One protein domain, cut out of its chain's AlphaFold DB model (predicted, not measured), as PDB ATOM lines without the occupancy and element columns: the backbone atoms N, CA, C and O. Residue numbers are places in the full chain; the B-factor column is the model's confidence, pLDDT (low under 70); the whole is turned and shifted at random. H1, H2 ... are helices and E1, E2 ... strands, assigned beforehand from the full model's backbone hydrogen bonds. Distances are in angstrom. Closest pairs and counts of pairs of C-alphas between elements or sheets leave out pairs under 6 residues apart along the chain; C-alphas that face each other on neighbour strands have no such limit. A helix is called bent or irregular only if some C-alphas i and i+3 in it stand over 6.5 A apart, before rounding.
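This is residues 245 to 462 of the 558 residues of the protein "DUF4082 domain-containing protein" of Sorangium cellulosum (UniProt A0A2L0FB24). Seven parallel strands, in the order E1 E2 E3 E4 E5 E6 E7, curl round into a loosely formed, nearly closed barrel with a gap between its edges E1 and E7. H5, H7 and H9 cover E4 to E7 from outside, while H2 and H3 sit more thinly outside E1 to E3; H4, H6 and H8 lie past the ends of E4 to E6, and H1 near the starts of E4 and E5. The printed part has 218 residues, in the order H1 E1 H2 E2 H3 E3 E4 H4 H5 E5 H6 H7 E6 H8 H9 E7, of mixed class. It is compact, with a radius of gyration of the C-alphas of 17.8 A, and rounded, spanning 47 by 41 by 36 A.

E1, residues 267 to 271, E2, 289 to 293, E3, 308 to 311, E4, 320 to 327, E5, 376 to 381, E6, 404 to 408, and E7, 458 to 461, form a strongly twisted folded sheet, one bent back on itself: E1 and E2 face E4 to E7, with E3 as the hinge. N 378 of E5 and O 323 of E4 are 2.8 A apart, and N 459 of E7 and O 405 of E6 2.8 A. H9, residues 436 to 452, is over E6 and E7 at a height over the sheet of 9.3 A. H7, residues 391 to 400, is over E5 and only just over E6, with 3 C-alphas, at 11.5 A; H5, residues 359 to 369, is over E4 at 9.6 A. H1, 251 to 254, H2, 276 to 285, H3, 299 to 304, H4, 329 to 332, and H6, 383 to 388, only graze the sheet, H6 only just on it with 5 pairs within 10 A. H8, 417 to 424, is not on it, but touches H6, C-alphas 387 and 424 being closest at 5.6 A. Five strand-helix-strand units, parallel neighbours joined through helices, have right-handed crossovers: E1 H2 E2, E2 H3 E3, E4 H4 H5 E5, E5 H6 H7 E6 and E6 H8 H9 E7. Every O i to N i+4 pair is within hydrogen-bond range in H2, H3, H5, H6 and H8, against 4 of 6 in H7 and 10 of 13 in H9; H1 and H4 are too short for one.

H1 begins at C-alpha 251, (137.979, 173.388, 124.623), and E7 ends at C-alpha 461, (134.530, 174.891, 149.226). H9 is 26.9 A long, E4 17.5 A and E5 16.2 A.

The C-alphas of Glu 262 and Pro 353 are farthest apart, 49.8 A. The printed part has no cut; the H1 to E1, H4 to H5 and H8 to H9 links are long. Residues 313 to 315 and 462 have pLDDT under 70.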
ATOM      1  N   ALA A 245     146.041 167.186 131.566       90.25
ATOM      2  CA  ALA A 245     145.453 166.347 130.521       90.25
ATOM      3  C   ALA A 245     143.914 166.250 130.576       90.25
ATOM      4  O   ALA A 245     143.299 165.880 129.579       90.25
ATOM      5  N   TYR A 246     143.289 166.565 131.716       92.44
ATOM      6  CA  TYR A 246     141.831 166.660 131.827       92.44
ATOM      7  C   TYR A 246     141.319 167.993 131.268       92.44
ATOM      8  O   TYR A 246     140.326 168.036 130.541       92.44
ATOM      9  N   TYR A 247     142.006 169.088 131.586       92.75
ATOM     10  CA  TYR A 247     141.565 170.432 131.225       92.75
ATOM     11  C   TYR A 247     141.909 170.813 129.780       92.75
ATOM     12  O   TYR A 247     141.077 171.438 129.125       92.75
ATOM     13  N   GLY A 248     143.020 170.310 129.230       93.81
ATOM     14  CA  GLY A 248     143.305 170.341 127.787       93.81
ATOM     15  C   GLY A 248     142.365 169.468 126.934       93.81
ATOM     16  O   GLY A 248     142.342 169.572 125.712       93.81
ATOM     17  N   ALA A 249     141.548 168.600 127.548       93.81
ATOM     18  CA  ALA A 249     140.517 167.838 126.833       93.81
ATOM     19  C   ALA A 249     139.191 168.612 126.656       93.81
ATOM     20  O   ALA A 249     138.313 168.155 125.923       93.81
ATOM     21  N   HIS A 250     139.039 169.772 127.308       94.25
ATOM     22  CA  HIS A 250     137.821 170.585 127.301       94.25
ATOM     23  C   HIS A 250     138.107 171.954 126.650       94.25
ATOM     24  O   HIS A 250     138.852 172.747 127.230       94.25
ATOM     25  N   PRO A 251     137.529 172.275 125.470       94.50
ATOM     26  CA  PRO A 251     137.979 173.388 124.623       94.50
ATOM     27  C   PRO A 251     138.083 174.769 125.280       94.50
ATOM     28  O   PRO A 251     138.900 175.581 124.856       94.50
ATOM     29  N   TYR A 252     137.263 175.060 126.292       95.25
ATOM     30  CA  TYR A 252     137.288 176.360 126.968       95.25
ATOM     31  C   TYR A 252     138.312 176.462 128.101       95.25
ATOM     32  O   TYR A 252     138.781 177.563 128.371       95.25
ATOM     33  N   THR A 253     138.683 175.354 128.747       94.81
ATOM     34  CA  THR A 253     139.780 175.335 129.729       94.81
ATOM     35  C   THR A 253     141.136 175.170 129.038       94.81
ATOM     36  O   THR A 253     142.099 175.816 129.438       94.81
ATOM     37  N   ASP A 254     141.184 174.422 127.932       95.00
ATOM     38  CA  ASP A 254     142.306 174.366 126.981       95.00
ATOM     39  C   ASP A 254     142.646 175.770 126.439       95.00
ATOM     40  O   ASP A 254     143.724 176.305 126.684       95.00
ATOM     41  N   ALA A 255     141.670 176.466 125.839       94.25
ATOM     42  CA  ALA A 255     141.853 177.840 125.353       94.25
ATOM     43  C   ALA A 255     142.112 178.890 126.460       94.25
ATOM     44  O   ALA A 255     142.448 180.036 126.147       94.25
ATOM     45  N   ALA A 256     141.953 178.519 127.734       93.19
ATOM     46  CA  ALA A 256     142.280 179.334 128.902       93.19
ATOM     47  C   ALA A 256     143.678 179.038 129.487       93.19
ATOM     48  O   ALA A 256     144.080 179.713 130.437       93.19
ATOM     49  N   GLY A 257     144.417 178.059 128.950       92.56
ATOM     50  CA  GLY A 257     145.732 177.651 129.458       92.56
ATOM     51  C   GLY A 257     145.676 176.822 130.745       92.56
ATOM     52  O   GLY A 257     146.635 176.810 131.511       92.56
ATOM     53  N   TRP A 258     144.553 176.155 131.035       91.94
ATOM     54  CA  TRP A 258     144.426 175.271 132.205       91.94
ATOM     55  C   TRP A 258     145.075 173.891 131.975       91.94
ATOM     56  O   TRP A 258     145.093 173.052 132.878       91.94
ATOM     57  N   ASP A 259     145.603 173.648 130.774       90.38
ATOM     58  CA  ASP A 259     146.524 172.561 130.451       90.38
ATOM     59  C   ASP A 259     147.973 172.853 130.904       90.38
ATOM     60  O   ASP A 259     148.788 171.932 130.977       90.38
ATOM     61  N   ASP A 260     148.304 174.100 131.259       89.25
ATOM     62  CA  ASP A 260     149.622 174.462 131.781       89.25
ATOM     63  C   ASP A 260     149.835 173.854 133.190       89.25
ATOM     64  O   ASP A 260     149.046 174.116 134.104       89.25
ATOM     65  N   PRO A 261     150.893 173.049 133.427       83.06
ATOM     66  CA  PRO A 261     151.208 172.523 134.755       83.06
ATOM     67  C   PRO A 261     151.621 173.594 135.782       83.06
ATOM     68  O   PRO A 261     151.634 173.284 136.975       83.06
ATOM     69  N   GLU A 262     151.959 174.818 135.361       83.50
ATOM     70  CA  GLU A 262     152.164 175.968 136.254       83.50
ATOM     71  C   GLU A 262     150.847 176.697 136.592       83.50
ATOM     72  O   GLU A 262     150.804 177.463 137.562       83.50
ATOM     73  N   PHE A 263     149.752 176.436 135.864       85.94
ATOM     74  CA  PHE A 263     148.430 176.968 136.192       85.94
ATOM     75  C   PHE A 263     147.702 176.121 137.248       85.94
ATOM     76  O   PHE A 263     147.705 174.889 137.240       85.94
ATOM     77  N   PHE A 264     147.001 176.814 138.149       85.12
ATOM     78  CA  PHE A 264     146.086 176.217 139.115       85.12
ATOM     79  C   PHE A 264     144.903 177.169 139.391       85.12
ATOM     80  O   PHE A 264     145.140 178.337 139.726       85.12
ATOM     81  N   PRO A 265     143.636 176.723 139.276       87.00
ATOM     82  CA  PRO A 265     142.476 177.580 139.506       87.00
ATOM     83  C   PRO A 265     142.253 177.836 141.003       87.00
ATOM     84  O   PRO A 265     141.992 176.923 141.787       87.00
ATOM     85  N   ILE A 266     142.318 179.106 141.399       88.50
ATOM     86  CA  ILE A 266     142.046 179.579 142.759       88.50
ATOM     87  C   ILE A 266     140.696 180.291 142.737       88.50
ATOM     88  O   ILE A 266     140.580 181.419 142.249       88.50
ATOM     89  N   GLY A 267     139.686 179.577 143.239       88.25
ATOM     90  CA  GLY A 267     138.278 179.967 143.225       88.25
ATOM     91  C   GLY A 267     137.849 180.875 144.382       88.25
ATOM     92  O   GLY A 267     138.225 180.649 145.539       88.25
ATOM     93  N   VAL A 268     136.973 181.836 144.083       89.06
ATOM     94  CA  VAL A 268     136.116 182.537 145.058       89.06
ATOM     95  C   VAL A 268     134.642 182.262 144.742       89.06
ATOM     96  O   VAL A 268     134.274 182.181 143.572       89.06
ATOM     97  N   TRP A 269     133.815 182.071 145.775       88.69
ATOM     98  CA  TRP A 269     132.403 181.692 145.643       88.69
ATOM     99  C   TRP A 269     131.466 182.896 145.746       88.69
ATOM    100  O   TRP A 269     131.588 183.661 146.705       88.69
ATOM    101  N   TYR A 270     130.506 183.009 144.821       89.31
ATOM    102  CA  TYR A 270     129.381 183.958 144.876       89.31
ATOM    103  C   TYR A 270     129.803 185.424 145.122       89.31
ATOM    104  O   TYR A 270     129.238 186.131 145.959       89.31
ATOM    105  N   GLU A 271     130.825 185.876 144.392       88.19
ATOM    106  CA  GLU A 271     131.413 187.220 144.522       88.19
ATOM    107  C   GLU A 271     130.806 188.220 143.510       88.19
ATOM    108  O   GLU A 271     130.050 187.835 142.606       88.19
ATOM    109  N   GLY A 272     131.072 189.520 143.675       90.25
ATOM    110  CA  GLY A 272     130.533 190.591 142.827       90.25
ATOM    111  C   GLY A 272     131.586 191.462 142.154       90.25
ATOM    112  O   GLY A 272     132.177 192.337 142.782       90.25
ATOM    113  N   VAL A 273     131.757 191.281 140.842       93.50
ATOM    114  CA  VAL A 273     132.744 192.024 140.043       93.50
ATOM    115  C   VAL A 273     132.072 193.209 139.354       93.50
ATOM    116  O   VAL A 273     131.481 193.059 138.285       93.50
ATOM    117  N   TYR A 274     132.158 194.399 139.949       93.44
ATOM    118  CA  TYR A 274     131.457 195.598 139.462       93.44
ATOM    119  C   TYR A 274     132.396 196.720 138.992       93.44
ATOM    120  O   TYR A 274     131.952 197.694 138.376       93.44
ATOM    121  N   SER A 275     133.689 196.623 139.298       93.94
ATOM    122  CA  SER A 275     134.703 197.632 139.006       93.94
ATOM    123  C   SER A 275     136.111 197.031 138.961       93.94
ATOM    124  O   SER A 275     136.374 195.970 139.523       93.94
ATOM    125  N   GLN A 276     137.054 197.731 138.320       95.06
ATOM    126  CA  GLN A 276     138.459 197.298 138.262       95.06
ATOM    127  C   GLN A 276     139.074 197.131 139.663       95.06
ATOM    128  O   GLN A 276     139.905 196.257 139.859       95.06
ATOM    129  N   GLY A 277     138.625 197.913 140.652       88.25
ATOM    130  CA  GLY A 277     139.120 197.796 142.024       88.25
ATOM    131  C   GLY A 277     138.736 196.485 142.716       88.25
ATOM    132  O   GLY A 277     139.416 196.103 143.662       88.25
ATOM    133  N   ASP A 278     137.691 195.797 142.248       90.44
ATOM    134  CA  ASP A 278     137.293 194.487 142.772       90.44
ATOM    135  C   ASP A 278     138.240 193.406 142.211       90.44
ATOM    136  O   ASP A 278     138.874 192.680 142.974       90.44
ATOM    137  N   ILE A 279     138.473 193.428 140.889       91.88
ATOM    138  CA  ILE A 279     139.501 192.620 140.204       91.88
ATOM    139  C   ILE A 279     140.884 192.790 140.852       91.88
ATOM    140  O   ILE A 279     141.572 191.804 141.113       91.88
ATOM    141  N   ASP A 280     141.316 194.034 141.084       87.44
ATOM    142  CA  ASP A 280     142.647 194.325 141.623       87.44
ATOM    143  C   ASP A 280     142.818 193.707 143.027       87.44
ATOM    144  O   ASP A 280     143.850 193.099 143.312       87.44
ATOM    145  N   LEU A 281     141.784 193.784 143.878       84.88
ATOM    146  CA  LEU A 281     141.773 193.184 145.218       84.88
ATOM    147  C   LEU A 281     141.811 191.649 145.184       84.88
ATOM    148  O   LEU A 281     142.522 191.039 145.988       84.88
ATOM    149  N   ASP A 282     141.072 191.025 144.268       89.06
ATOM    150  CA  ASP A 282     141.044 189.568 144.118       89.06
ATOM    151  C   ASP A 282     142.379 189.030 143.588       89.06
ATOM    152  O   ASP A 282     142.913 188.039 144.100       89.06
ATOM    153  N   ARG A 283     142.991 189.728 142.625       85.56
ATOM    154  CA  ARG A 283     144.319 189.384 142.102       85.56
ATOM    155  C   ARG A 283     145.417 189.569 143.150       85.56
ATOM    156  O   ARG A 283     146.248 188.675 143.294       85.56
ATOM    157  N   ASP A 284     145.375 190.644 143.940       84.31
ATOM    158  CA  ASP A 284     146.258 190.837 145.105       84.31
ATOM    159  C   ASP A 284     146.049 189.751 146.181       84.31
ATOM    160  O   ASP A 284     146.981 189.368 146.895       84.31
ATOM    161  N   ALA A 285     144.836 189.200 146.295       80.00
ATOM    162  CA  ALA A 285     144.544 188.058 147.156       80.00
ATOM    163  C   ALA A 285     145.060 186.714 146.589       80.00
ATOM    164  O   ALA A 285     145.163 185.743 147.355       80.00
ATOM    165  N   GLY A 286     145.409 186.654 145.302       84.81
ATOM    166  CA  GLY A 286     145.824 185.450 144.577       84.81
ATOM    167  C   GLY A 286     144.670 184.644 143.969       84.81
ATOM    168  O   GLY A 286     144.873 183.487 143.618       84.81
ATOM    169  N   ILE A 287     143.469 185.218 143.873       90.94
ATOM    170  CA  ILE A 287     142.323 184.627 143.167       90.94
ATOM    171  C   ILE A 287     142.533 184.817 141.658       90.94
ATOM    172  O   ILE A 287     143.044 185.845 141.213       90.94
ATOM    173  N   ASN A 288     142.138 183.822 140.861       93.31
ATOM    174  CA  ASN A 288     142.153 183.904 139.393       93.31
ATOM    175  C   ASN A 288     140.843 183.425 138.738       93.31
ATOM    176  O   ASN A 288     140.647 183.646 137.543       93.31
ATOM    177  N   THR A 289     139.951 182.797 139.513       94.31
ATOM    178  CA  THR A 289     138.711 182.185 139.030       94.31
ATOM    179  C   THR A 289     137.540 182.564 139.936       94.31
ATOM    180  O   THR A 289     137.611 182.420 141.157       94.31
ATOM    181  N   TYR A 290     136.436 182.999 139.341       94.38
ATOM    182  CA  TYR A 290     135.152 183.193 140.013       94.38
ATOM    183  C   TYR A 290     134.279 181.945 139.842       94.38
ATOM    184  O   TYR A 290     134.240 181.374 138.751       94.38
ATOM    185  N   VAL A 291     133.591 181.503 140.894       92.88
ATOM    186  CA  VAL A 291     132.738 180.305 140.867       92.88
ATOM    187  C   VAL A 291     131.362 180.661 141.427       92.88
ATOM    188  O   VAL A 291     131.205 180.929 142.615       92.88
ATOM    189  N   GLU A 292     130.394 180.704 140.518       89.56
ATOM    190  CA  GLU A 292     129.158 181.483 140.583       89.56
ATOM    191  C   GLU A 292     129.378 182.983 140.868       89.56
ATOM    192  O   GLU A 292     130.151 183.397 141.734       89.56
ATOM    193  N   LEU A 293     128.695 183.830 140.098       90.00
ATOM    194  CA  LEU A 293     128.826 185.286 140.168       90.00
ATOM    195  C   LEU A 293     127.497 185.928 140.543       90.00
ATOM    196  O   LEU A 293     126.450 185.604 139.983       90.00
ATOM    197  N   THR A 294     127.551 186.901 141.448       90.19
ATOM    198  CA  THR A 294     126.368 187.686 141.814       90.19
ATOM    199  C   THR A 294     125.828 188.471 140.618       90.19
ATOM    200  O   THR A 294     126.564 188.901 139.717       90.19
ATOM    201  N   SER A 295     124.508 188.668 140.606       87.25
ATOM    202  CA  SER A 295     123.813 189.291 139.484       87.25
ATOM    203  C   SER A 295     124.329 190.709 139.196       87.25
ATOM    204  O   SER A 295     124.556 191.530 140.087       87.25
ATOM    205  N   GLY A 296     124.542 190.989 137.907       88.06
ATOM    206  CA  GLY A 296     125.097 192.259 137.429       88.06
ATOM    207  C   GLY A 296     126.628 192.355 137.409       88.06
ATOM    208  O   GLY A 296     127.124 193.427 137.072       88.06
ATOM    209  N   SER A 297     127.364 191.284 137.735       92.69
ATOM    210  CA  SER A 297     128.827 191.241 137.573       92.69
ATOM    211  C   SER A 297     129.258 191.418 136.106       92.69
ATOM    212  O   SER A 297     128.639 190.864 135.193       92.69
ATOM    213  N   ASP A 298     130.335 192.169 135.863       93.25
ATOM    214  CA  ASP A 298     130.842 192.475 134.520       93.25
ATOM    215  C   ASP A 298     131.809 191.391 134.007       93.25
ATOM    216  O   ASP A 298     133.030 191.448 134.173       93.25
ATOM    217  N   LEU A 299     131.245 190.407 133.305       92.69
ATOM    218  CA  LEU A 299     131.990 189.354 132.610       92.69
ATOM    219  C   LEU A 299     133.002 189.894 131.575       92.69
ATOM    220  O   LEU A 299     134.041 189.276 131.335       92.69
ATOM    221  N   ALA A 300     132.753 191.058 130.963       93.06
ATOM    222  CA  ALA A 300     133.709 191.659 130.035       93.06
ATOM    223  C   ALA A 300     134.905 192.282 130.773       93.06
ATOM    224  O   ALA A 300     136.004 192.317 130.216       93.06
ATOM    225  N   LEU A 301     134.732 192.745 132.013       94.94
ATOM    226  CA  LEU A 301     135.824 193.215 132.867       94.94
ATOM    227  C   LEU A 301     136.718 192.058 133.345       94.94
ATOM    228  O   LEU A 301     137.944 192.182 133.288       94.94
ATOM    229  N   ILE A 302     136.118 190.925 133.729       95.56
ATOM    230  CA  ILE A 302     136.832 189.674 134.059       95.56
ATOM    231  C   ILE A 302     137.699 189.239 132.862       95.56
ATOM    232  O   ILE A 302     138.915 189.073 132.996       95.56
ATOM    233  N   ARG A 303     137.101 189.187 131.661       94.25
ATOM    234  CA  ARG A 303     137.787 188.880 130.390       94.25
ATOM    235  C   ARG A 303     138.965 189.807 130.095       94.25
ATOM    236  O   ARG A 303     140.030 189.336 129.708       94.25
ATOM    237  N   GLN A 304     138.788 191.119 130.264       95.81
ATOM    238  CA  GLN A 304     139.836 192.117 129.995       95.81
ATOM    239  C   GLN A 304     141.049 191.991 130.929       95.81
ATOM    240  O   GLN A 304     142.132 192.453 130.576       95.81
ATOM    241  N   ASN A 305     140.882 191.357 132.091       95.62
ATOM    242  CA  ASN A 305     141.928 191.200 133.096       95.62
ATOM    243  C   ASN A 305     142.608 189.822 133.102       95.62
ATOM    244  O   ASN A 305     143.533 189.620 133.891       95.62
ATOM    245  N   GLY A 306     142.191 188.898 132.229       94.31
ATOM    246  CA  GLY A 306     142.747 187.542 132.170       94.31
ATOM    247  C   GLY A 306     142.356 186.669 133.365       94.31
ATOM    248  O   GLY A 306     143.139 185.818 133.777       94.31
ATOM    249  N   MET A 307     141.177 186.909 133.945       95.12
ATOM    250  CA  MET A 307     140.578 186.052 134.972       95.12
ATOM    251  C   MET A 307     139.484 185.169 134.361       95.12
ATOM    252  O   MET A 307     138.991 185.441 133.263       95.12
ATOM    253  N   PHE A 308     139.102 184.120 135.085       96.38
ATOM    254  CA  PHE A 308     138.169 183.096 134.617       96.38
ATOM    255  C   PHE A 308     136.886 183.054 135.445       96.38
ATOM    256  O   PHE A 308     136.836 183.549 136.571       96.38
ATOM    257  N   ALA A 309     135.846 182.434 134.896       95.75
ATOM    258  CA  ALA A 309     134.569 182.224 135.558       95.75
ATOM    259  C   ALA A 309     134.009 180.818 135.285       95.75
ATOM    260  O   ALA A 309     134.032 180.327 134.155       95.75
ATOM    261  N   VAL A 310     133.433 180.205 136.312       94.56
ATOM    262  CA  VAL A 310     132.473 179.103 136.203       94.56
ATOM    263  C   VAL A 310     131.144 179.669 136.690       94.56
ATOM    264  O   VAL A 310     131.032 180.013 137.864       94.56
ATOM    265  N   ALA A 311     130.179 179.872 135.796       91.44
ATOM    266  CA  ALA A 311     129.026 180.741 136.062       91.44
ATOM    267  C   ALA A 311     127.733 180.226 135.420       91.44
ATOM    268  O   ALA A 311     127.774 179.414 134.493       91.44
ATOM    269  N   GLY A 312     126.589 180.696 135.923       84.25
ATOM    270  CA  GLY A 312     125.272 180.394 135.362       84.25
ATOM    271  C   GLY A 312     125.090 180.829 133.897       84.25
ATOM    272  O   GLY A 312     125.822 181.660 133.352       84.25
ATOM    273  N   ILE A 313     124.072 180.261 133.246       68.00
ATOM    274  CA  ILE A 313     123.879 180.303 131.788       68.00
ATOM    275  C   ILE A 313     123.396 181.694 131.308       68.00
ATOM    276  O   ILE A 313     122.211 181.912 131.049       68.00
ATOM    277  N   GLY A 314     124.312 182.656 131.141       68.25
ATOM    278  CA  GLY A 314     123.992 183.970 130.564       68.25
ATOM    279  C   GLY A 314     125.188 184.910 130.364       68.25
ATOM    280  O   GLY A 314     126.088 184.974 131.187       68.25
ATOM    281  N   GLY A 315     125.206 185.665 129.257       68.44
ATOM    282  CA  GLY A 315     126.192 186.737 128.995       68.44
ATOM    283  C   GLY A 315     127.643 186.307 128.698       68.44
ATOM    284  O   GLY A 315     128.478 187.162 128.412       68.44
ATOM    285  N   MET A 316     127.916 185.003 128.744       84.94
ATOM    286  CA  MET A 316     129.238 184.364 128.731       84.94
ATOM    287  C   MET A 316     130.108 184.655 127.496       84.94
ATOM    288  O   MET A 316     129.632 184.640 126.357       84.94
ATOM    289  N   GLY A 317     131.416 184.804 127.717       89.25
ATOM    290  CA  GLY A 317     132.471 184.824 126.699       89.25
ATOM    291  C   GLY A 317     133.647 183.900 127.041       89.25
ATOM    292  O   GLY A 317     133.470 182.877 127.697       89.25
ATOM    293  N   SER A 318     134.849 184.221 126.553       90.81
ATOM    294  CA  SER A 318     136.059 183.390 126.703       90.81
ATOM    295  C   SER A 318     136.599 183.277 128.136       90.81
ATOM    296  O   SER A 318     137.354 182.365 128.429       90.81
ATOM    297  N   GLU A 319     136.216 184.195 129.020       94.00
ATOM    298  CA  GLU A 319     136.433 184.130 130.468       94.00
ATOM    299  C   GLU A 319     135.627 183.012 131.128       94.00
ATOM    300  O   GLU A 319     136.069 182.445 132.123       94.00
ATOM    301  N   THR A 320     134.440 182.692 130.602       95.56
ATOM    302  CA  THR A 320     133.618 181.624 131.159       95.56
ATOM    303  C   THR A 320     134.137 180.295 130.637       95.56
ATOM    304  O   THR A 320     134.014 180.014 129.444       95.56
ATOM    305  N   VAL A 321     134.698 179.478 131.525       95.56
ATOM    306  CA  VAL A 321     135.311 178.184 131.186       95.56
ATOM    307  C   VAL A 321     134.438 176.983 131.566       95.56
ATOM    308  O   VAL A 321     134.595 175.901 131.002       95.56
ATOM    309  N   GLY A 322     133.476 177.188 132.470       95.31
ATOM    310  CA  GLY A 322     132.508 176.184 132.910       95.31
ATOM    311  C   GLY A 322     131.101 176.760 133.093       95.31
ATOM    312  O   GLY A 322     130.952 177.933 133.440       95.31
ATOM    313  N   HIS A 323     130.078 175.929 132.889       95.06
ATOM    314  CA  HIS A 323     128.688 176.248 133.232       95.06
ATOM    315  C   HIS A 323     128.406 175.790 134.664       95.06
ATOM    316  O   HIS A 323     128.505 174.598 134.957       95.06
ATOM    317  N   MET A 324     128.015 176.711 135.541       93.75
ATOM    318  CA  MET A 324     127.428 176.370 136.838       93.75
ATOM    319  C   MET A 324     125.987 175.899 136.614       93.75
ATOM    320  O   MET A 324     125.150 176.661 136.129       93.75
ATOM    321  N   LEU A 325     125.707 174.637 136.944       94.69
ATOM    322  CA  LEU A 325     124.372 174.049 136.856       94.69
ATOM    323  C   LEU A 325     123.496 174.554 138.006       94.69
ATOM    324  O   LEU A 325     122.453 175.157 137.768       94.69
ATOM    325  N   THR A 326     123.903 174.279 139.250       93.56
ATOM    326  CA  THR A 326     123.204 174.697 140.471       93.56
ATOM    327  C   THR A 326     124.026 174.399 141.733       93.56
ATOM    328  O   THR A 326     125.029 173.681 141.690       93.56
ATOM    329  N   ASP A 327     123.575 174.962 142.850       93.56
ATOM    330  CA  ASP A 327     124.162 174.884 144.185       93.56
ATOM    331  C   ASP A 327     123.277 174.024 145.104       93.56
ATOM    332  O   ASP A 327     122.067 174.230 145.130       93.56
ATOM    333  N   GLU A 328     123.847 173.053 145.819       94.25
ATOM    334  CA  GLU A 328     123.208 172.196 146.840       94.25
ATOM    335  C   GLU A 328     121.842 171.555 146.469       94.25
ATOM    336  O   GLU A 328     120.965 171.380 147.325       94.25
ATOM    337  N   ALA A 329     121.617 171.163 145.207       96.88
ATOM    338  CA  ALA A 329     120.356 170.513 144.791       96.88
ATOM    339  C   ALA A 329     120.068 169.182 145.518       96.88
ATOM    340  O   ALA A 329     118.908 168.783 145.659       96.88
ATOM    341  N   ASP A 330     121.109 168.535 146.039       97.56
ATOM    342  CA  ASP A 330     121.035 167.392 146.951       97.56
ATOM    343  C   ASP A 330     120.388 167.742 148.305       97.56
ATOM    344  O   ASP A 330     119.750 166.893 148.926       97.56
ATOM    345  N   MET A 331     120.482 168.999 148.747       95.56
ATOM    346  CA  MET A 331     119.834 169.469 149.972       95.56
ATOM    347  C   MET A 331     118.436 170.052 149.738       95.56
ATOM    348  O   MET A 331     117.536 169.769 150.530       95.56
ATOM    349  N   TRP A 332     118.225 170.867 148.692       96.38
ATOM    350  CA  TRP A 332     116.950 171.593 148.518       96.38
ATOM    351  C   TRP A 332     115.921 170.925 147.595       96.38
ATOM    352  O   TRP A 332     114.732 171.219 147.723       96.38
ATOM    353  N   ALA A 333     116.333 170.016 146.706       97.50
ATOM    354  CA  ALA A 333     115.423 169.186 145.902       97.50
ATOM    355  C   ALA A 333     115.504 167.690 146.260       97.50
ATOM    356  O   ALA A 333     114.538 166.949 146.049       97.50
ATOM    357  N   GLY A 334     116.631 167.251 146.826       97.50
ATOM    358  CA  GLY A 334     116.838 165.909 147.365       97.50
ATOM    359  C   GLY A 334     116.907 164.790 146.316       97.50
ATOM    360  O   GLY A 334     116.637 164.996 145.129       97.50
ATOM    361  N   PRO A 335     117.211 163.557 146.744       97.94
ATOM    362  CA  PRO A 335     117.459 162.428 145.851       97.94
ATOM    363  C   PRO A 335     116.164 161.808 145.306       97.94
ATOM    364  O   PRO A 335     115.618 160.863 145.883       97.94
ATOM    365  N   GLY A 336     115.669 162.302 144.170       97.94
ATOM    366  CA  GLY A 336     114.525 161.690 143.491       97.94
ATOM    367  C   GLY A 336     114.204 162.232 142.098       97.94
ATOM    368  O   GLY A 336     114.749 163.240 141.656       97.94
ATOM    369  N   ASP A 337     113.302 161.513 141.427       98.44
ATOM    370  CA  ASP A 337     112.867 161.705 140.035       98.44
ATOM    371  C   ASP A 337     111.438 162.284 139.921       98.44
ATOM    372  O   ASP A 337     110.771 162.125 138.897       98.44
ATOM    373  N   ALA A 338     110.908 162.919 140.976       98.56
ATOM    374  CA  ALA A 338     109.614 163.602 140.880       98.56
ATOM    375  C   ALA A 338     109.693 164.802 139.917       98.56
ATOM    376  O   ALA A 338     110.778 165.286 139.591       98.56
ATOM    377  N   ALA A 339     108.549 165.305 139.450       98.31
ATOM    378  CA  ALA A 339     108.548 166.451 138.544       98.31
ATOM    379  C   ALA A 339     109.023 167.715 139.282       98.31
ATOM    380  O   ALA A 339     108.470 168.064 140.323       98.31
ATOM    381  N   TRP A 340     110.028 168.408 138.742       98.25
ATOM    382  CA  TRP A 340     110.406 169.744 139.207       98.25
ATOM    383  C   TRP A 340     109.353 170.760 138.739       98.25
ATOM    384  O   TRP A 340     108.869 170.680 137.610       98.25
ATOM    385  N   THR A 341     108.980 171.709 139.596       97.31
ATOM    386  CA  THR A 341     108.003 172.764 139.261       97.31
ATOM    387  C   THR A 341     108.613 173.926 138.474       97.31
ATOM    388  O   THR A 341     107.872 174.761 137.960       97.31
ATOM    389  N   GLY A 342     109.947 173.994 138.394       95.38
ATOM    390  CA  GLY A 342     110.695 175.170 137.940       95.38
ATOM    391  C   GLY A 342     111.014 176.170 139.061       95.38
ATOM    392  O   GLY A 342     111.727 177.136 138.811       95.38
ATOM    393  N   ASN A 343     110.519 175.945 140.285       95.81
ATOM    394  CA  ASN A 343     110.804 176.802 141.436       95.81
ATOM    395  C   ASN A 343     112.184 176.507 142.045       95.81
ATOM    396  O   ASN A 343     112.552 175.346 142.252       95.81
ATOM    397  N   SER A 344     112.882 177.573 142.424       90.00
ATOM    398  CA  SER A 344     114.054 177.569 143.307       90.00
ATOM    399  C   SER A 344     113.647 177.776 144.780       90.00
ATOM    400  O   SER A 344     112.509 178.181 145.058       90.00
ATOM    401  N   PRO A 345     114.546 177.544 145.760       91.62
ATOM    402  CA  PRO A 345     114.262 177.759 147.180       91.62
ATOM    403  C   PRO A 345     113.631 179.126 147.489       91.62
ATOM    404  O   PRO A 345     114.135 180.178 147.100       91.62
ATOM    405  N   GLY A 346     112.499 179.103 148.198       91.44
ATOM    406  CA  GLY A 346     111.717 180.295 148.548       91.44
ATOM    407  C   GLY A 346     110.650 180.721 147.527       91.44
ATOM    408  O   GLY A 346     109.856 181.602 147.847       91.44
ATOM    409  N   GLN A 347     110.572 180.097 146.345       93.50
ATOM    410  CA  GLN A 347     109.575 180.437 145.311       93.50
ATOM    411  C   GLN A 347     108.264 179.628 145.404       93.50
ATOM    412  O   GLN A 347     107.294 179.944 144.720       93.50
ATOM    413  N   GLY A 348     108.206 178.612 146.271       94.94
ATOM    414  CA  GLY A 348     107.036 177.757 146.488       94.94
ATOM    415  C   GLY A 348     107.428 176.285 146.585       94.94
ATOM    416  O   GLY A 348     108.566 175.967 146.931       94.94
ATOM    417  N   ASP A 349     106.495 175.389 146.255       97.38
ATOM    418  CA  ASP A 349     106.768 173.953 146.165       97.38
ATOM    419  C   ASP A 349     107.819 173.683 145.078       97.38
ATOM    420  O   ASP A 349     107.636 174.067 143.920       97.38
ATOM    421  N   ILE A 350     108.922 173.025 145.443       97.62
ATOM    422  CA  ILE A 350     110.022 172.690 144.523       97.62
ATOM    423  C   ILE A 350     109.651 171.498 143.636       97.62
ATOM    424  O   ILE A 350     109.841 171.516 142.421       97.62
ATOM    425  N   CYS A 351     109.101 170.452 144.242       98.06
ATOM    426  CA  CYS A 351     108.776 169.201 143.573       98.06
ATOM    427  C   CYS A 351     107.258 169.008 143.487       98.06
ATOM    428  O   CYS A 351     106.496 169.578 144.267       98.06
ATOM    429  N   SER A 352     106.807 168.183 142.546       97.00
ATOM    430  CA  SER A 352     105.405 167.802 142.390       97.00
ATOM    431  C   SER A 352     105.267 166.275 142.482       97.00
ATOM    432  O   SER A 352     105.769 165.569 141.599       97.00
ATOM    433  N   PRO A 353     104.614 165.736 143.535       97.25
ATOM    434  CA  PRO A 353     104.028 166.452 144.677       97.25
ATOM    435  C   PRO A 353     105.088 167.068 145.611       97.25
ATOM    436  O   PRO A 353     106.215 166.584 145.678       97.25
ATOM    437  N   ALA A 354     104.693 168.081 146.388       94.69
ATOM    438  CA  ALA A 354     105.571 168.868 147.270       94.69
ATOM    439  C   ALA A 354     106.342 168.062 148.335       94.69
ATOM    440  O   ALA A 354     107.343 168.532 148.865       94.69
ATOM    441  N   SER A 355     105.881 166.851 148.660       94.62
ATOM    442  CA  SER A 355     106.515 165.935 149.616       94.62
ATOM    443  C   SER A 355     107.485 164.925 148.985       94.62
ATOM    444  O   SER A 355     108.012 164.072 149.699       94.62
ATOM    445  N   ALA A 356     107.692 164.973 147.667       97.38
ATOM    446  CA  ALA A 356     108.633 164.114 146.952       97.38
ATOM    447  C   ALA A 356     109.955 164.840 146.661       97.38
ATOM    448  O   ALA A 356     110.006 166.065 146.643       97.38
ATOM    449  N   SER A 357     111.014 164.077 146.383       98.12
ATOM    450  CA  SER A 357     112.305 164.609 145.937       98.12
ATOM    451  C   SER A 357     112.416 164.610 144.412       98.12
ATOM    452  O   SER A 357     111.956 163.674 143.752       98.12
ATOM    453  N   CYS A 358     113.034 165.650 143.854       98.50
ATOM    454  CA  CYS A 358     113.136 165.887 142.409       98.50
ATOM    455  C   CYS A 358     114.533 166.333 141.944       98.50
ATOM    456  O   CYS A 358     114.681 166.754 140.799       98.50
ATOM    457  N   GLY A 359     115.570 166.242 142.784       98.38
ATOM    458  CA  GLY A 359     116.918 166.713 142.455       98.38
ATOM    459  C   GLY A 359     117.544 166.047 141.224       98.38
ATOM    460  O   GLY A 359     118.269 166.708 140.488       98.38
ATOM    461  N   TYR A 360     117.207 164.792 140.907       98.75
ATOM    462  CA  TYR A 360     117.668 164.154 139.664       98.75
ATOM    463  C   TYR A 360     116.982 164.737 138.424       98.75
ATOM    464  O   TYR A 360     117.620 164.898 137.383       98.75
ATOM    465  N   THR A 361     115.706 165.107 138.551       98.62
ATOM    466  CA  THR A 361     114.949 165.828 137.518       98.62
ATOM    467  C   THR A 361     115.473 167.251 137.347       98.62
ATOM    468  O   THR A 361     115.644 167.692 136.214       98.62
ATOM    469  N   VAL A 362     115.776 167.953 138.447       98.44
ATOM    470  CA  VAL A 362     116.428 169.278 138.450       98.44
ATOM    471  C   VAL A 362     117.749 169.209 137.689       98.44
ATOM    472  O   VAL A 362     117.906 169.899 136.685       98.44
ATOM    473  N   MET A 363     118.671 168.334 138.107       98.19
ATOM    474  CA  MET A 363     119.990 168.220 137.482       98.19
ATOM    475  C   MET A 363     119.902 167.851 135.998       98.19
ATOM    476  O   MET A 363     120.582 168.476 135.187       98.19
ATOM    477  N   GLN A 364     119.035 166.903 135.615       98.25
ATOM    478  CA  GLN A 364     118.829 166.571 134.201       98.25
ATOM    479  C   GLN A 364     118.282 167.770 133.420       98.25
ATOM    480  O   GLN A 364     118.807 168.096 132.363       98.25
ATOM    481  N   THR A 365     117.285 168.474 133.964       97.50
ATOM    482  CA  THR A 365     116.696 169.659 133.317       97.50
ATOM    483  C   THR A 365     117.736 170.764 133.125       97.50
ATOM    484  O   THR A 365     117.710 171.453 132.110       97.50
ATOM    485  N   LEU A 366     118.668 170.944 134.063       95.69
ATOM    486  CA  LEU A 366     119.749 171.931 133.949       95.69
ATOM    487  C   LEU A 366     120.795 171.516 132.905       95.69
ATOM    488  O   LEU A 366     121.209 172.351 132.102       95.69
ATOM    489  N   VAL A 367     121.170 170.232 132.851       96.38
ATOM    490  CA  VAL A 367     122.037 169.687 131.790       96.38
ATOM    491  C   VAL A 367     121.386 169.860 130.412       96.38
ATOM    492  O   VAL A 367     122.041 170.351 129.499       96.38
ATOM    493  N   ASP A 368     120.094 169.555 130.274       95.75
ATOM    494  CA  ASP A 368     119.349 169.658 129.009       95.75
ATOM    495  C   ASP A 368     119.195 171.113 128.510       95.75
ATOM    496  O   ASP A 368     119.064 171.347 127.307       95.75
ATOM    497  N   HIS A 369     119.233 172.102 129.414       92.75
ATOM    498  CA  HIS A 369     119.262 173.534 129.075       92.75
ATOM    499  C   HIS A 369     120.682 174.106 128.916       92.75
ATOM    500  O   HIS A 369     120.828 175.242 128.455       92.75
ATOM    501  N   THR A 370     121.726 173.361 129.286       92.62
ATOM    502  CA  THR A 370     123.113 173.824 129.171       92.62
ATOM    503  C   THR A 370     123.561 173.808 127.705       92.62
ATOM    504  O   THR A 370     123.413 172.783 127.037       92.62
ATOM    505  N   PRO A 371     124.135 174.903 127.168       90.88
ATOM    506  CA  PRO A 371     124.670 174.911 125.811       90.88
ATOM    507  C   PRO A 371     125.740 173.817 125.613       90.88
ATOM    508  O   PRO A 371     126.713 173.789 126.367       90.88
ATOM    509  N   PRO A 372     125.628 172.944 124.591       90.69
ATOM    510  CA  PRO A 372     126.626 171.913 124.297       90.69
ATOM    511  C   PRO A 372     127.831 172.518 123.552       90.69
ATOM    512  O   PRO A 372     128.119 172.170 122.408       90.69
ATOM    513  N   ASP A 373     128.496 173.482 124.187       91.44
ATOM    514  CA  ASP A 373     129.596 174.277 123.627       91.44
ATOM    515  C   ASP A 373     130.999 173.758 123.997       91.44
ATOM    516  O   ASP A 373     131.981 174.173 123.384       91.44
ATOM    517  N   GLY A 374     131.099 172.823 124.948       91.94
ATOM    518  CA  GLY A 374     132.362 172.225 125.395       91.94
ATOM    519  C   GLY A 374     132.990 172.884 126.627       91.94
ATOM    520  O   GLY A 374     134.122 172.546 126.978       91.94
ATOM    521  N   ARG A 375     132.289 173.807 127.296       94.88
ATOM    522  CA  ARG A 375     132.601 174.199 128.682       94.88
ATOM    523  C   ARG A 375     132.267 173.057 129.640       94.88
ATOM    524  O   ARG A 375     131.253 172.385 129.457       94.88
ATOM    525  N   VAL A 376     133.068 172.890 130.693       94.94
ATOM    526  CA  VAL A 376     132.799 171.882 131.733       94.94
ATOM    527  C   VAL A 376     131.500 172.196 132.481       94.94
ATOM    528  O   VAL A 376     131.271 173.338 132.884       94.94
ATOM    529  N   ARG A 377     130.647 171.196 132.706       96.06
ATOM    530  CA  ARG A 377     129.483 171.327 133.599       96.06
ATOM    531  C   ARG A 377     129.895 171.160 135.054       96.06
ATOM    532  O   ARG A 377     130.486 170.146 135.419       96.06
ATOM    533  N   TYR A 378     129.533 172.123 135.886       95.69
ATOM    534  CA  TYR A 378     129.890 172.177 137.297       95.69
ATOM    535  C   TYR A 378     128.651 172.197 138.199       95.69
ATOM    536  O   TYR A 378     127.655 172.838 137.867       95.69
ATOM    537  N   ALA A 379     128.711 171.522 139.347       95.75
ATOM    538  CA  ALA A 379     127.715 171.649 140.410       95.75
ATOM    539  C   ALA A 379     128.368 171.514 141.792       95.75
ATOM    540  O   ALA A 379     129.324 170.751 141.963       95.75
ATOM    541  N   ASN A 380     127.813 172.238 142.766       94.81
ATOM    542  CA  ASN A 380     128.208 172.167 144.169       94.81
ATOM    543  C   ASN A 380     127.234 171.285 144.950       94.81
ATOM    544  O   ASN A 380     126.020 171.442 144.803       94.81
ATOM    545  N   TYR A 381     127.755 170.373 145.773       96.31
ATOM    546  CA  TYR A 381     126.941 169.475 146.590       96.31
ATOM    547  C   TYR A 381     127.269 169.590 148.076       96.31
ATOM    548  O   TYR A 381     128.433 169.611 148.494       96.31
ATOM    549  N   GLY A 382     126.206 169.637 148.870       94.25
ATOM    550  CA  GLY A 382     126.260 169.888 150.299       94.25
ATOM    551  C   GLY A 382     126.121 168.619 151.133       94.25
ATOM    552  O   GLY A 382     126.651 167.540 150.842       94.25
ATOM    553  N   LYS A 383     125.383 168.746 152.233       93.88
ATOM    554  CA  LYS A 383     125.163 167.670 153.207       93.88
ATOM    555  C   LYS A 383     124.281 166.531 152.703       93.88
ATOM    556  O   LYS A 383     124.302 165.482 153.342       93.88
ATOM    557  N   GLY A 384     123.543 166.676 151.605       96.06
ATOM    558  CA  GLY A 384     122.775 165.582 151.011       96.06
ATOM    559  C   GLY A 384     123.727 164.480 150.556       96.06
ATOM    560  O   GLY A 384     123.870 163.459 151.235       96.06
ATOM    561  N   VAL A 385     124.480 164.741 149.489       97.00
ATOM    562  CA  VAL A 385     125.528 163.854 148.955       97.00
ATOM    563  C   VAL A 385     126.545 163.499 150.044       97.00
ATOM    564  O   VAL A 385     126.911 162.326 150.207       97.00
ATOM    565  N   MET A 386     126.990 164.479 150.838       94.25
ATOM    566  CA  MET A 386     128.089 164.262 151.779       94.25
ATOM    567  C   MET A 386     127.695 163.583 153.093       94.25
ATOM    568  O   MET A 386     128.551 162.897 153.655       94.25
ATOM    569  N   LEU A 387     126.438 163.636 153.552       93.12
ATOM    570  CA  LEU A 387     126.016 163.073 154.850       93.12
ATOM    571  C   LEU A 387     124.705 162.282 154.798       93.12
ATOM    572  O   LEU A 387     124.694 161.121 155.203       93.12
ATOM    573  N   TRP A 388     123.617 162.913 154.358       95.19
ATOM    574  CA  TRP A 388     122.249 162.437 154.576       95.19
ATOM    575  C   TRP A 388     121.839 161.302 153.630       95.19
ATOM    576  O   TRP A 388     121.038 160.442 154.001       95.19
ATOM    577  N   GLU A 389     122.366 161.303 152.407       96.12
ATOM    578  CA  GLU A 389     121.999 160.352 151.362       96.12
ATOM    579  C   GLU A 389     122.699 158.998 151.491       96.12
ATOM    580  O   GLU A 389     123.860 158.884 151.900       96.12
ATOM    581  N   SER A 390     122.012 157.943 151.042       95.44
ATOM    582  CA  SER A 390     122.675 156.657 150.824       95.44
ATOM    583  C   SER A 390     123.677 156.752 149.670       95.44
ATOM    584  O   SER A 390     123.502 157.524 148.730       95.44
ATOM    585  N   VAL A 391     124.705 155.901 149.690       93.81
ATOM    586  CA  VAL A 391     125.757 155.854 148.654       93.81
ATOM    587  C   VAL A 391     125.182 155.749 147.230       93.81
ATOM    588  O   VAL A 391     125.701 156.376 146.314       93.81
ATOM    589  N   ASN A 392     124.078 155.015 147.046       93.38
ATOM    590  CA  ASN A 392     123.412 154.868 145.745       93.38
ATOM    591  C   ASN A 392     122.686 156.131 145.268       93.38
ATOM    592  O   ASN A 392     122.523 156.306 144.065       93.38
ATOM    593  N   GLN A 393     122.245 156.981 146.192       97.69
ATOM    594  CA  GLN A 393     121.628 158.264 145.873       97.69
ATOM    595  C   GLN A 393     122.710 159.311 145.577       97.69
ATOM    596  O   GLN A 393     122.700 159.923 144.507       97.69
ATOM    597  N   ALA A 394     123.708 159.393 146.459       97.88
ATOM    598  CA  ALA A 394     124.800 160.350 146.371       97.88
ATOM    599  C   ALA A 394     125.638 160.168 145.092       97.88
ATOM    600  O   ALA A 394     125.910 161.142 144.391       97.88
ATOM    601  N   GLN A 395     125.985 158.926 144.714       95.88
ATOM    602  CA  GLN A 395     126.762 158.677 143.488       95.88
ATOM    603  C   GLN A 395     126.031 159.127 142.214       95.88
ATOM    604  O   GLN A 395     126.672 159.417 141.208       95.88
ATOM    605  N   ARG A 396     124.690 159.190 142.226       97.19
ATOM    606  CA  ARG A 396     123.921 159.591 141.044       97.19
ATOM    607  C   ARG A 396     124.050 161.088 140.776       97.19
ATOM    608  O   ARG A 396     124.161 161.460 139.611       97.19
ATOM    609  N   PHE A 397     124.089 161.919 141.816       98.19
ATOM    610  CA  PHE A 397     124.423 163.337 141.672       98.19
ATOM    611  C   PHE A 397     125.836 163.507 141.095       98.19
ATOM    612  O   PHE A 397     125.997 164.124 140.046       98.19
ATOM    613  N   VAL A 398     126.830 162.858 141.711       97.31
ATOM    614  CA  VAL A 398     128.256 163.006 141.362       97.31
ATOM    615  C   VAL A 398     128.602 162.485 139.955       97.31
ATOM    616  O   VAL A 398     129.428 163.088 139.277       97.31
ATOM    617  N   ASN A 399     127.982 161.392 139.488       96.88
ATOM    618  CA  ASN A 399     128.477 160.654 138.307       96.88
ATOM    619  C   ASN A 399     127.624 160.826 137.033       96.88
ATOM    620  O   ASN A 399     128.001 160.316 135.977       96.88
ATOM    621  N   THR A 400     126.460 161.489 137.109       96.81
ATOM    622  CA  THR A 400     125.509 161.562 135.973       96.81
ATOM    623  C   THR A 400     125.559 162.890 135.214       96.81
ATOM    624  O   THR A 400     125.306 162.905 134.012       96.81
ATOM    625  N   TYR A 401     125.844 164.003 135.897       96.62
ATOM    626  CA  TYR A 401     125.507 165.345 135.395       96.62
ATOM    627  C   TYR A 401     126.722 166.246 135.129       96.62
ATOM    628  O   TYR A 401     126.714 167.029 134.172       96.62
ATOM    629  N   THR A 402     127.759 166.130 135.956       95.56
ATOM    630  CA  THR A 402     128.917 167.031 136.011       95.56
ATOM    631  C   THR A 402     130.146 166.516 135.258       95.56
ATOM    632  O   THR A 402     130.283 165.333 134.955       95.56
ATOM    633  N   GLU A 403     131.040 167.454 134.955       95.06
ATOM    634  CA  GLU A 403     132.436 167.263 134.535       95.06
ATOM    635  C   GLU A 403     133.415 167.905 135.535       95.06
ATOM    636  O   GLU A 403     134.596 167.593 135.525       95.06
ATOM    637  N   VAL A 404     132.943 168.767 136.439       94.56
ATOM    638  CA  VAL A 404     133.648 169.150 137.670       94.56
ATOM    639  C   VAL A 404     132.627 169.108 138.801       94.56
ATOM    640  O   VAL A 404     131.518 169.617 138.654       94.56
ATOM    641  N   VAL A 405     132.988 168.531 139.940       95.12
ATOM    642  CA  VAL A 405     132.102 168.435 141.108       95.12
ATOM    643  C   VAL A 405     132.782 169.034 142.326       95.12
ATOM    644  O   VAL A 405     134.009 169.071 142.403       95.12
ATOM    645  N   SER A 406     132.015 169.489 143.307       93.19
ATOM    646  CA  SER A 406     132.573 169.954 144.574       93.19
ATOM    647  C   SER A 406     131.771 169.501 145.784       93.19
ATOM    648  O   SER A 406     130.628 169.053 145.688       93.19
ATOM    649  N   ASN A 407     132.437 169.583 146.934       90.50
ATOM    650  CA  ASN A 407     131.827 169.433 148.247       90.50
ATOM    651  C   ASN A 407     131.952 170.759 148.999       90.50
ATOM    652  O   ASN A 407     133.054 171.313 149.058       90.50
ATOM    653  N   ASP A 408     130.859 171.223 149.599       88.75
ATOM    654  CA  ASP A 408     130.854 172.398 150.473       88.75
ATOM    655  C   ASP A 408     130.370 172.006 151.871       88.75
ATOM    656  O   ASP A 408     129.206 171.674 152.095       88.75
ATOM    657  N   ILE A 409     131.304 171.936 152.825       88.44
ATOM    658  CA  ILE A 409     131.032 171.433 154.176       88.44
ATOM    659  C   ILE A 409     131.667 172.346 155.226       88.44
ATOM    660  O   ILE A 409     132.880 172.417 155.414       88.44
ATOM    661  N   TYR A 410     130.793 173.019 155.970       87.31
ATOM    662  CA  TYR A 410     131.066 174.177 156.821       87.31
ATOM    663  C   TYR A 410     131.655 173.816 158.203       87.31
ATOM    664  O   TYR A 410     131.188 174.287 159.243       87.31
ATOM    665  N   TRP A 411     132.707 172.986 158.233       84.06
ATOM    666  CA  TRP A 411     133.284 172.358 159.437       84.06
ATOM    667  C   TRP A 411     133.517 173.289 160.646       84.06
ATOM    668  O   TRP A 411     133.343 172.874 161.795       84.06
ATOM    669  N   TYR A 412     133.887 174.557 160.432       82.44
ATOM    670  CA  TYR A 412     134.165 175.514 161.516       82.44
ATOM    671  C   TYR A 412     133.009 176.463 161.867       82.44
ATOM    672  O   TYR A 412     132.983 177.004 162.985       82.44
ATOM    673  N   THR A 413     132.091 176.698 160.930       81.69
ATOM    674  CA  THR A 413     131.058 177.747 160.984       81.69
ATOM    675  C   THR A 413     129.665 177.201 161.264       81.69
ATOM    676  O   THR A 413     128.956 177.799 162.070       81.69
ATOM    677  N   ASP A 414     129.288 176.056 160.689       84.62
ATOM    678  CA  ASP A 414     127.979 175.444 160.931       84.62
ATOM    679  C   ASP A 414     127.841 175.005 162.406       84.62
ATOM    680  O   ASP A 414     128.709 174.282 162.916       84.62
ATOM    681  N   PRO A 415     126.788 175.436 163.131       83.62
ATOM    682  CA  PRO A 415     126.541 175.015 164.507       83.62
ATOM    683  C   PRO A 415     126.185 173.527 164.649       83.62
ATOM    684  O   PRO A 415     126.488 172.947 165.693       83.62
ATOM    685  N   ASN A 416     125.572 172.908 163.635       87.00
ATOM    686  CA  ASN A 416     125.012 171.554 163.715       87.00
ATOM    687  C   ASN A 416     126.019 170.454 163.349       87.00
ATOM    688  O   ASN A 416     125.884 169.318 163.813       87.00
ATOM    689  N   ILE A 417     127.061 170.810 162.586       87.56
ATOM    690  CA  ILE A 417     128.002 169.885 161.944       87.56
ATOM    691  C   ILE A 417     128.535 168.786 162.870       87.56
ATOM    692  O   ILE A 417     128.632 167.635 162.465       87.56
ATOM    693  N   CYS A 418     128.815 169.082 164.141       86.31
ATOM    694  CA  CYS A 418     129.368 168.088 165.064       86.31
ATOM    695  C   CYS A 418     128.381 166.979 165.457       86.31
ATOM    696  O   CYS A 418     128.817 165.861 165.725       86.31
ATOM    697  N   GLY A 419     127.075 167.263 165.493       87.12
ATOM    698  CA  GLY A 419     126.047 166.248 165.749       87.12
ATOM    699  C   GLY A 419     125.785 165.388 164.515       87.12
ATOM    700  O   GLY A 419     125.696 164.162 164.605       87.12
ATOM    701  N   GLU A 420     125.739 166.018 163.343       89.25
ATOM    702  CA  GLU A 420     125.566 165.323 162.066       89.25
ATOM    703  C   GLU A 420     126.774 164.436 161.745       89.25
ATOM    704  O   GLU A 420     126.611 163.267 161.420       89.25
ATOM    705  N   MET A 421     127.998 164.923 161.937       84.38
ATOM    706  CA  MET A 421     129.222 164.161 161.656       84.38
ATOM    707  C   MET A 421     129.442 162.990 162.619       84.38
ATOM    708  O   MET A 421     129.968 161.953 162.210       84.38
ATOM    709  N   GLN A 422     128.975 163.102 163.866       84.81
ATOM    710  CA  GLN A 422     128.898 161.963 164.781       84.81
ATOM    711  C   GLN A 422     127.853 160.927 164.318       84.81
ATOM    712  O   GLN A 422     128.056 159.730 164.513       84.81
ATOM    713  N   THR A 423     126.763 161.373 163.685       88.38
ATOM    714  CA  THR A 423     125.657 160.517 163.218       88.38
ATOM    715  C   THR A 423     125.977 159.804 161.900       88.38
ATOM    716  O   THR A 423     125.766 158.600 161.792       88.38
ATOM    717  N   PHE A 424     126.497 160.529 160.905       87.38
ATOM    718  CA  PHE A 424     126.670 160.047 159.530       87.38
ATOM    719  C   PHE A 424     128.089 159.550 159.217       87.38
ATOM    720  O   PHE A 424     128.235 158.618 158.431       87.38
ATOM    721  N   LEU A 425     129.133 160.122 159.839       83.94
ATOM    722  CA  LEU A 425     130.535 159.708 159.637       83.94
ATOM    723  C   LEU A 425     131.165 159.024 160.867       83.94
ATOM    724  O   LEU A 425     132.314 158.594 160.809       83.94
ATOM    725  N   GLY A 426     130.443 158.926 161.991       84.06
ATOM    726  CA  GLY A 426     130.941 158.317 163.233       84.06
ATOM    727  C   GLY A 426     132.069 159.095 163.928       84.06
ATOM    728  O   GLY A 426     132.740 158.548 164.803       84.06
ATOM    729  N   LEU A 427     132.303 160.356 163.547       82.50
ATOM    730  CA  LEU A 427     133.417 161.157 164.057       82.50
ATOM    731  C   LEU A 427     133.141 161.665 165.487       82.50
ATOM    732  O   LEU A 427     132.076 162.233 165.736       82.50
ATOM    733  N   PRO A 428     134.088 161.531 166.437       80.00
ATOM    734  CA  PRO A 428     133.928 162.092 167.776       80.00
ATOM    735  C   PRO A 428     133.772 163.617 167.757       80.00
ATOM    736  O   PRO A 428     134.515 164.331 167.079       80.00
ATOM    737  N   SER A 429     132.863 164.140 168.583       76.50
ATOM    738  CA  SER A 429     132.627 165.585 168.720       76.50
ATOM    739  C   SER A 429     133.873 166.361 169.179       76.50
ATOM    740  O   SER A 429     134.079 167.498 168.759       76.50
ATOM    741  N   SER A 430     134.762 165.725 169.951       78.12
ATOM    742  CA  SER A 430     136.074 166.255 170.362       78.12
ATOM    743  C   SER A 430     137.074 166.452 169.213       78.12
ATOM    744  O   SER A 430     138.063 167.163 169.387       78.12
ATOM    745  N   THR A 431     136.820 165.848 168.051       81.75
ATOM    746  CA  THR A 431     137.616 165.960 166.815       81.75
ATOM    747  C   THR A 431     136.817 166.570 165.657       81.75
ATOM    748  O   THR A 431     137.279 166.563 164.524       81.75
ATOM    749  N   CYS A 432     135.623 167.114 165.922       77.75
ATOM    750  CA  CYS A 432     134.727 167.670 164.904       77.75
ATOM    751  C   CYS A 432     135.329 168.860 164.135       77.75
ATOM    752  O   CYS A 432     135.234 168.920 162.913       77.75
ATOM    753  N   ARG A 433     135.931 169.827 164.836       84.81
ATOM    754  CA  ARG A 433     136.404 171.085 164.232       84.81
ATOM    755  C   ARG A 433     137.903 171.044 163.951       84.81
ATOM    756  O   ARG A 433     138.666 171.795 164.551       84.81
ATOM    757  N   LEU A 434     138.284 170.133 163.059       81.88
ATOM    758  CA  LEU A 434     139.640 169.959 162.540       81.88
ATOM    759  C   LEU A 434     139.642 170.156 161.020       81.88
ATOM    760  O   LEU A 434     138.757 169.647 160.332       81.88
ATOM    761  N   SER A 435     140.645 170.844 160.484       77.62
ATOM    762  CA  SER A 435     140.837 171.033 159.037       77.62
ATOM    763  C   SER A 435     141.084 169.708 158.312       77.62
ATOM    764  O   SER A 435     140.653 169.537 157.172       77.62
ATOM    765  N   ALA A 436     141.669 168.724 159.004       79.94
ATOM    766  CA  ALA A 436     141.803 167.346 158.539       79.94
ATOM    767  C   ALA A 436     140.467 166.722 158.082       79.94
ATOM    768  O   ALA A 436     140.467 165.828 157.237       79.94
ATOM    769  N   ASN A 437     139.329 167.213 158.585       85.38
ATOM    770  CA  ASN A 437     138.015 166.683 158.242       85.38
ATOM    771  C   ASN A 437     137.502 167.140 156.860       85.38
ATOM    772  O   ASN A 437     136.703 166.423 156.260       85.38
ATOM    773  N   TYR A 438     138.035 168.228 156.282       86.50
ATOM    774  CA  TYR A 438     137.871 168.505 154.843       86.50
ATOM    775  C   TYR A 438     138.527 167.407 153.985       86.50
ATOM    776  O   TYR A 438     138.059 167.097 152.893       86.50
ATOM    777  N   GLY A 439     139.579 166.754 154.495       85.94
ATOM    778  CA  GLY A 439     140.143 165.553 153.877       85.94
ATOM    779  C   GLY A 439     139.157 164.380 153.868       85.94
ATOM    780  O   GLY A 439     139.058 163.677 152.870       85.94
ATOM    781  N   VAL A 440     138.367 164.212 154.936       85.94
ATOM    782  CA  VAL A 440     137.353 163.147 155.039       85.94
ATOM    783  C   VAL A 440     136.211 163.359 154.038       85.94
ATOM    784  O   VAL A 440     135.747 162.392 153.431       85.94
ATOM    785  N   THR A 441     135.773 164.603 153.812       89.69
ATOM    786  CA  THR A 441     134.751 164.893 152.791       89.69
ATOM    787  C   THR A 441     135.309 164.750 151.375       89.69
ATOM    788  O   THR A 441     134.660 164.112 150.547       89.69
ATOM    789  N   MET A 442     136.542 165.196 151.115       90.62
ATOM    790  CA  MET A 442     137.230 164.921 149.845       90.62
ATOM    791  C   MET A 442     137.365 163.418 149.562       90.62
ATOM    792  O   MET A 442     137.081 162.978 148.451       90.62
ATOM    793  N   ASP A 443     137.741 162.605 150.552       89.75
ATOM    794  CA  ASP A 443     137.895 161.158 150.370       89.75
ATOM    795  C   ASP A 443     136.549 160.440 150.163       89.75
ATOM    796  O   ASP A 443     136.473 159.537 149.326       89.75
ATOM    797  N   LYS A 444     135.458 160.877 150.818       91.06
ATOM    798  CA  LYS A 444     134.103 160.395 150.479       91.06
ATOM    799  C   LYS A 444     133.703 160.805 149.056       91.06
ATOM    800  O   LYS A 444     133.158 159.972 148.333       91.06
ATOM    801  N   MET A 445     133.986 162.033 148.624       93.81
ATOM    802  CA  MET A 445     133.660 162.471 147.260       93.81
ATOM    803  C   MET A 445     134.445 161.657 146.215       93.81
ATOM    804  O   MET A 445     133.849 161.120 145.284       93.81
ATOM    805  N   ARG A 446     135.747 161.419 146.439       92.31
ATOM    806  CA  ARG A 446     136.576 160.504 145.624       92.31
ATOM    807  C   ARG A 446     136.079 159.054 145.649       92.31
ATOM    808  O   ARG A 446     136.320 158.317 144.689       92.31
ATOM    809  N   GLN A 447     135.410 158.612 146.714       92.44
ATOM    810  CA  GLN A 447     134.774 157.295 146.741       92.44
ATOM    811  C   GLN A 447     133.541 157.248 145.826       92.44
ATOM    812  O   GLN A 447     133.405 156.276 145.089       92.44
ATOM    813  N   LEU A 448     132.685 158.277 145.854       94.69
ATOM    814  CA  LEU A 448     131.465 158.372 145.039       94.69
ATOM    815  C   LEU A 448     131.775 158.529 143.541       94.69
ATOM    816  O   LEU A 448     131.283 157.741 142.734       94.69
ATOM    817  N   ASP A 449     132.659 159.471 143.199       94.75
ATOM    818  CA  ASP A 449     133.142 159.738 141.833       94.75
ATOM    819  C   ASP A 449     133.718 158.479 141.158       94.75
ATOM    820  O   ASP A 449     133.523 158.238 139.973       94.75
ATOM    821  N   GLY A 450     134.366 157.601 141.930       92.31
ATOM    822  CA  GLY A 450     134.968 156.375 141.401       92.31
ATOM    823  C   GLY A 450     134.002 155.215 141.143       92.31
ATOM    824  O   GLY A 450     134.460 154.154 140.717       92.31
ATOM    825  N   MET A 451     132.706 155.349 141.451       92.69
ATOM    826  CA  MET A 451     131.777 154.207 141.447       92.69
ATOM    827  C   MET A 451     131.334 153.749 140.054       92.69
ATOM    828  O   MET A 451     131.005 152.572 139.894       92.69
ATOM    829  N   ASP A 452     131.348 154.628 139.050       92.81
ATOM    830  CA  ASP A 452     131.011 154.268 137.665       92.81
ATOM    831  C   ASP A 452     132.241 153.851 136.823       92.81
ATOM    832  O   ASP A 452     132.101 153.425 135.675       92.81
ATOM    833  N   GLY A 453     133.441 153.946 137.406       90.12
ATOM    834  CA  GLY A 453     134.721 153.641 136.763       90.12
ATOM    835  C   GLY A 453     135.371 154.809 136.011       90.12
ATOM    836  O   GLY A 453     136.455 154.614 135.454       90.12
ATOM    837  N   LYS A 454     134.761 156.001 135.993       88.81
ATOM    838  CA  LYS A 454     135.370 157.243 135.496       88.81
ATOM    839  C   LYS A 454     136.009 158.037 136.646       88.81
ATOM    840  O   LYS A 454     136.175 157.520 137.752       88.81
ATOM    841  N   ARG A 455     136.453 159.259 136.332       90.00
ATOM    842  CA  ARG A 455     136.992 160.274 137.246       90.00
ATOM    843  C   ARG A 455     136.725 161.672 136.701       90.00
ATOM    844  O   ARG A 455     136.919 161.889 135.503       90.00
ATOM    845  N   GLN A 456     136.375 162.603 137.580       92.88
ATOM    846  CA  GLN A 456     136.326 164.038 137.294       92.88
ATOM    847  C   GLN A 456     137.124 164.837 138.349       92.88
ATOM    848  O   GLN A 456     137.365 164.329 139.447       92.88
ATOM    849  N   PRO A 457     137.550 166.078 138.058       92.81
ATOM    850  CA  PRO A 457     138.080 166.992 139.061       92.81
ATOM    851  C   PRO A 457     137.096 167.216 140.214       92.81
ATOM    852  O   PRO A 457     135.937 167.577 139.998       92.81
ATOM    853  N   ILE A 458     137.587 167.055 141.443       92.31
ATOM    854  CA  ILE A 458     136.837 167.341 142.666       92.31
ATOM    855  C   ILE A 458     137.394 168.612 143.304       92.31
ATOM    856  O   ILE A 458     138.570 168.680 143.659       92.31
ATOM    857  N   TRP A 459     136.549 169.621 143.481       90.50
ATOM    858  CA  TRP A 459     136.875 170.855 144.191       90.50
ATOM    859  C   TRP A 459     136.325 170.830 145.630       90.50
ATOM    860  O   TRP A 459     135.468 170.018 145.991       90.50
ATOM    861  N   ALA A 460     136.832 171.728 146.473       82.06
ATOM    862  CA  ALA A 460     136.401 171.878 147.861       82.06
ATOM    863  C   ALA A 460     136.118 173.347 148.168       82.06
ATOM    864  O   ALA A 460     137.014 174.189 148.043       82.06
ATOM    865  N   PHE A 461     134.898 173.620 148.619       73.88
ATOM    866  CA  PHE A 461     134.530 174.891 149.226       73.88
ATOM    867  C   PHE A 461     134.477 174.720 150.749       73.88
ATOM    868  O   PHE A 461     134.335 173.617 151.286       73.88
ATOM    869  N   GLY A 462     134.766 175.806 151.460       60.50
ATOM    870  CA  GLY A 462     134.972 175.755 152.899       60.50
ATOM    871  C   GLY A 462     135.083 177.144 153.497       60.50
ATOM    872  O   GLY A 462     136.050 177.872 153.263       60.50
TER     873      GLY A 462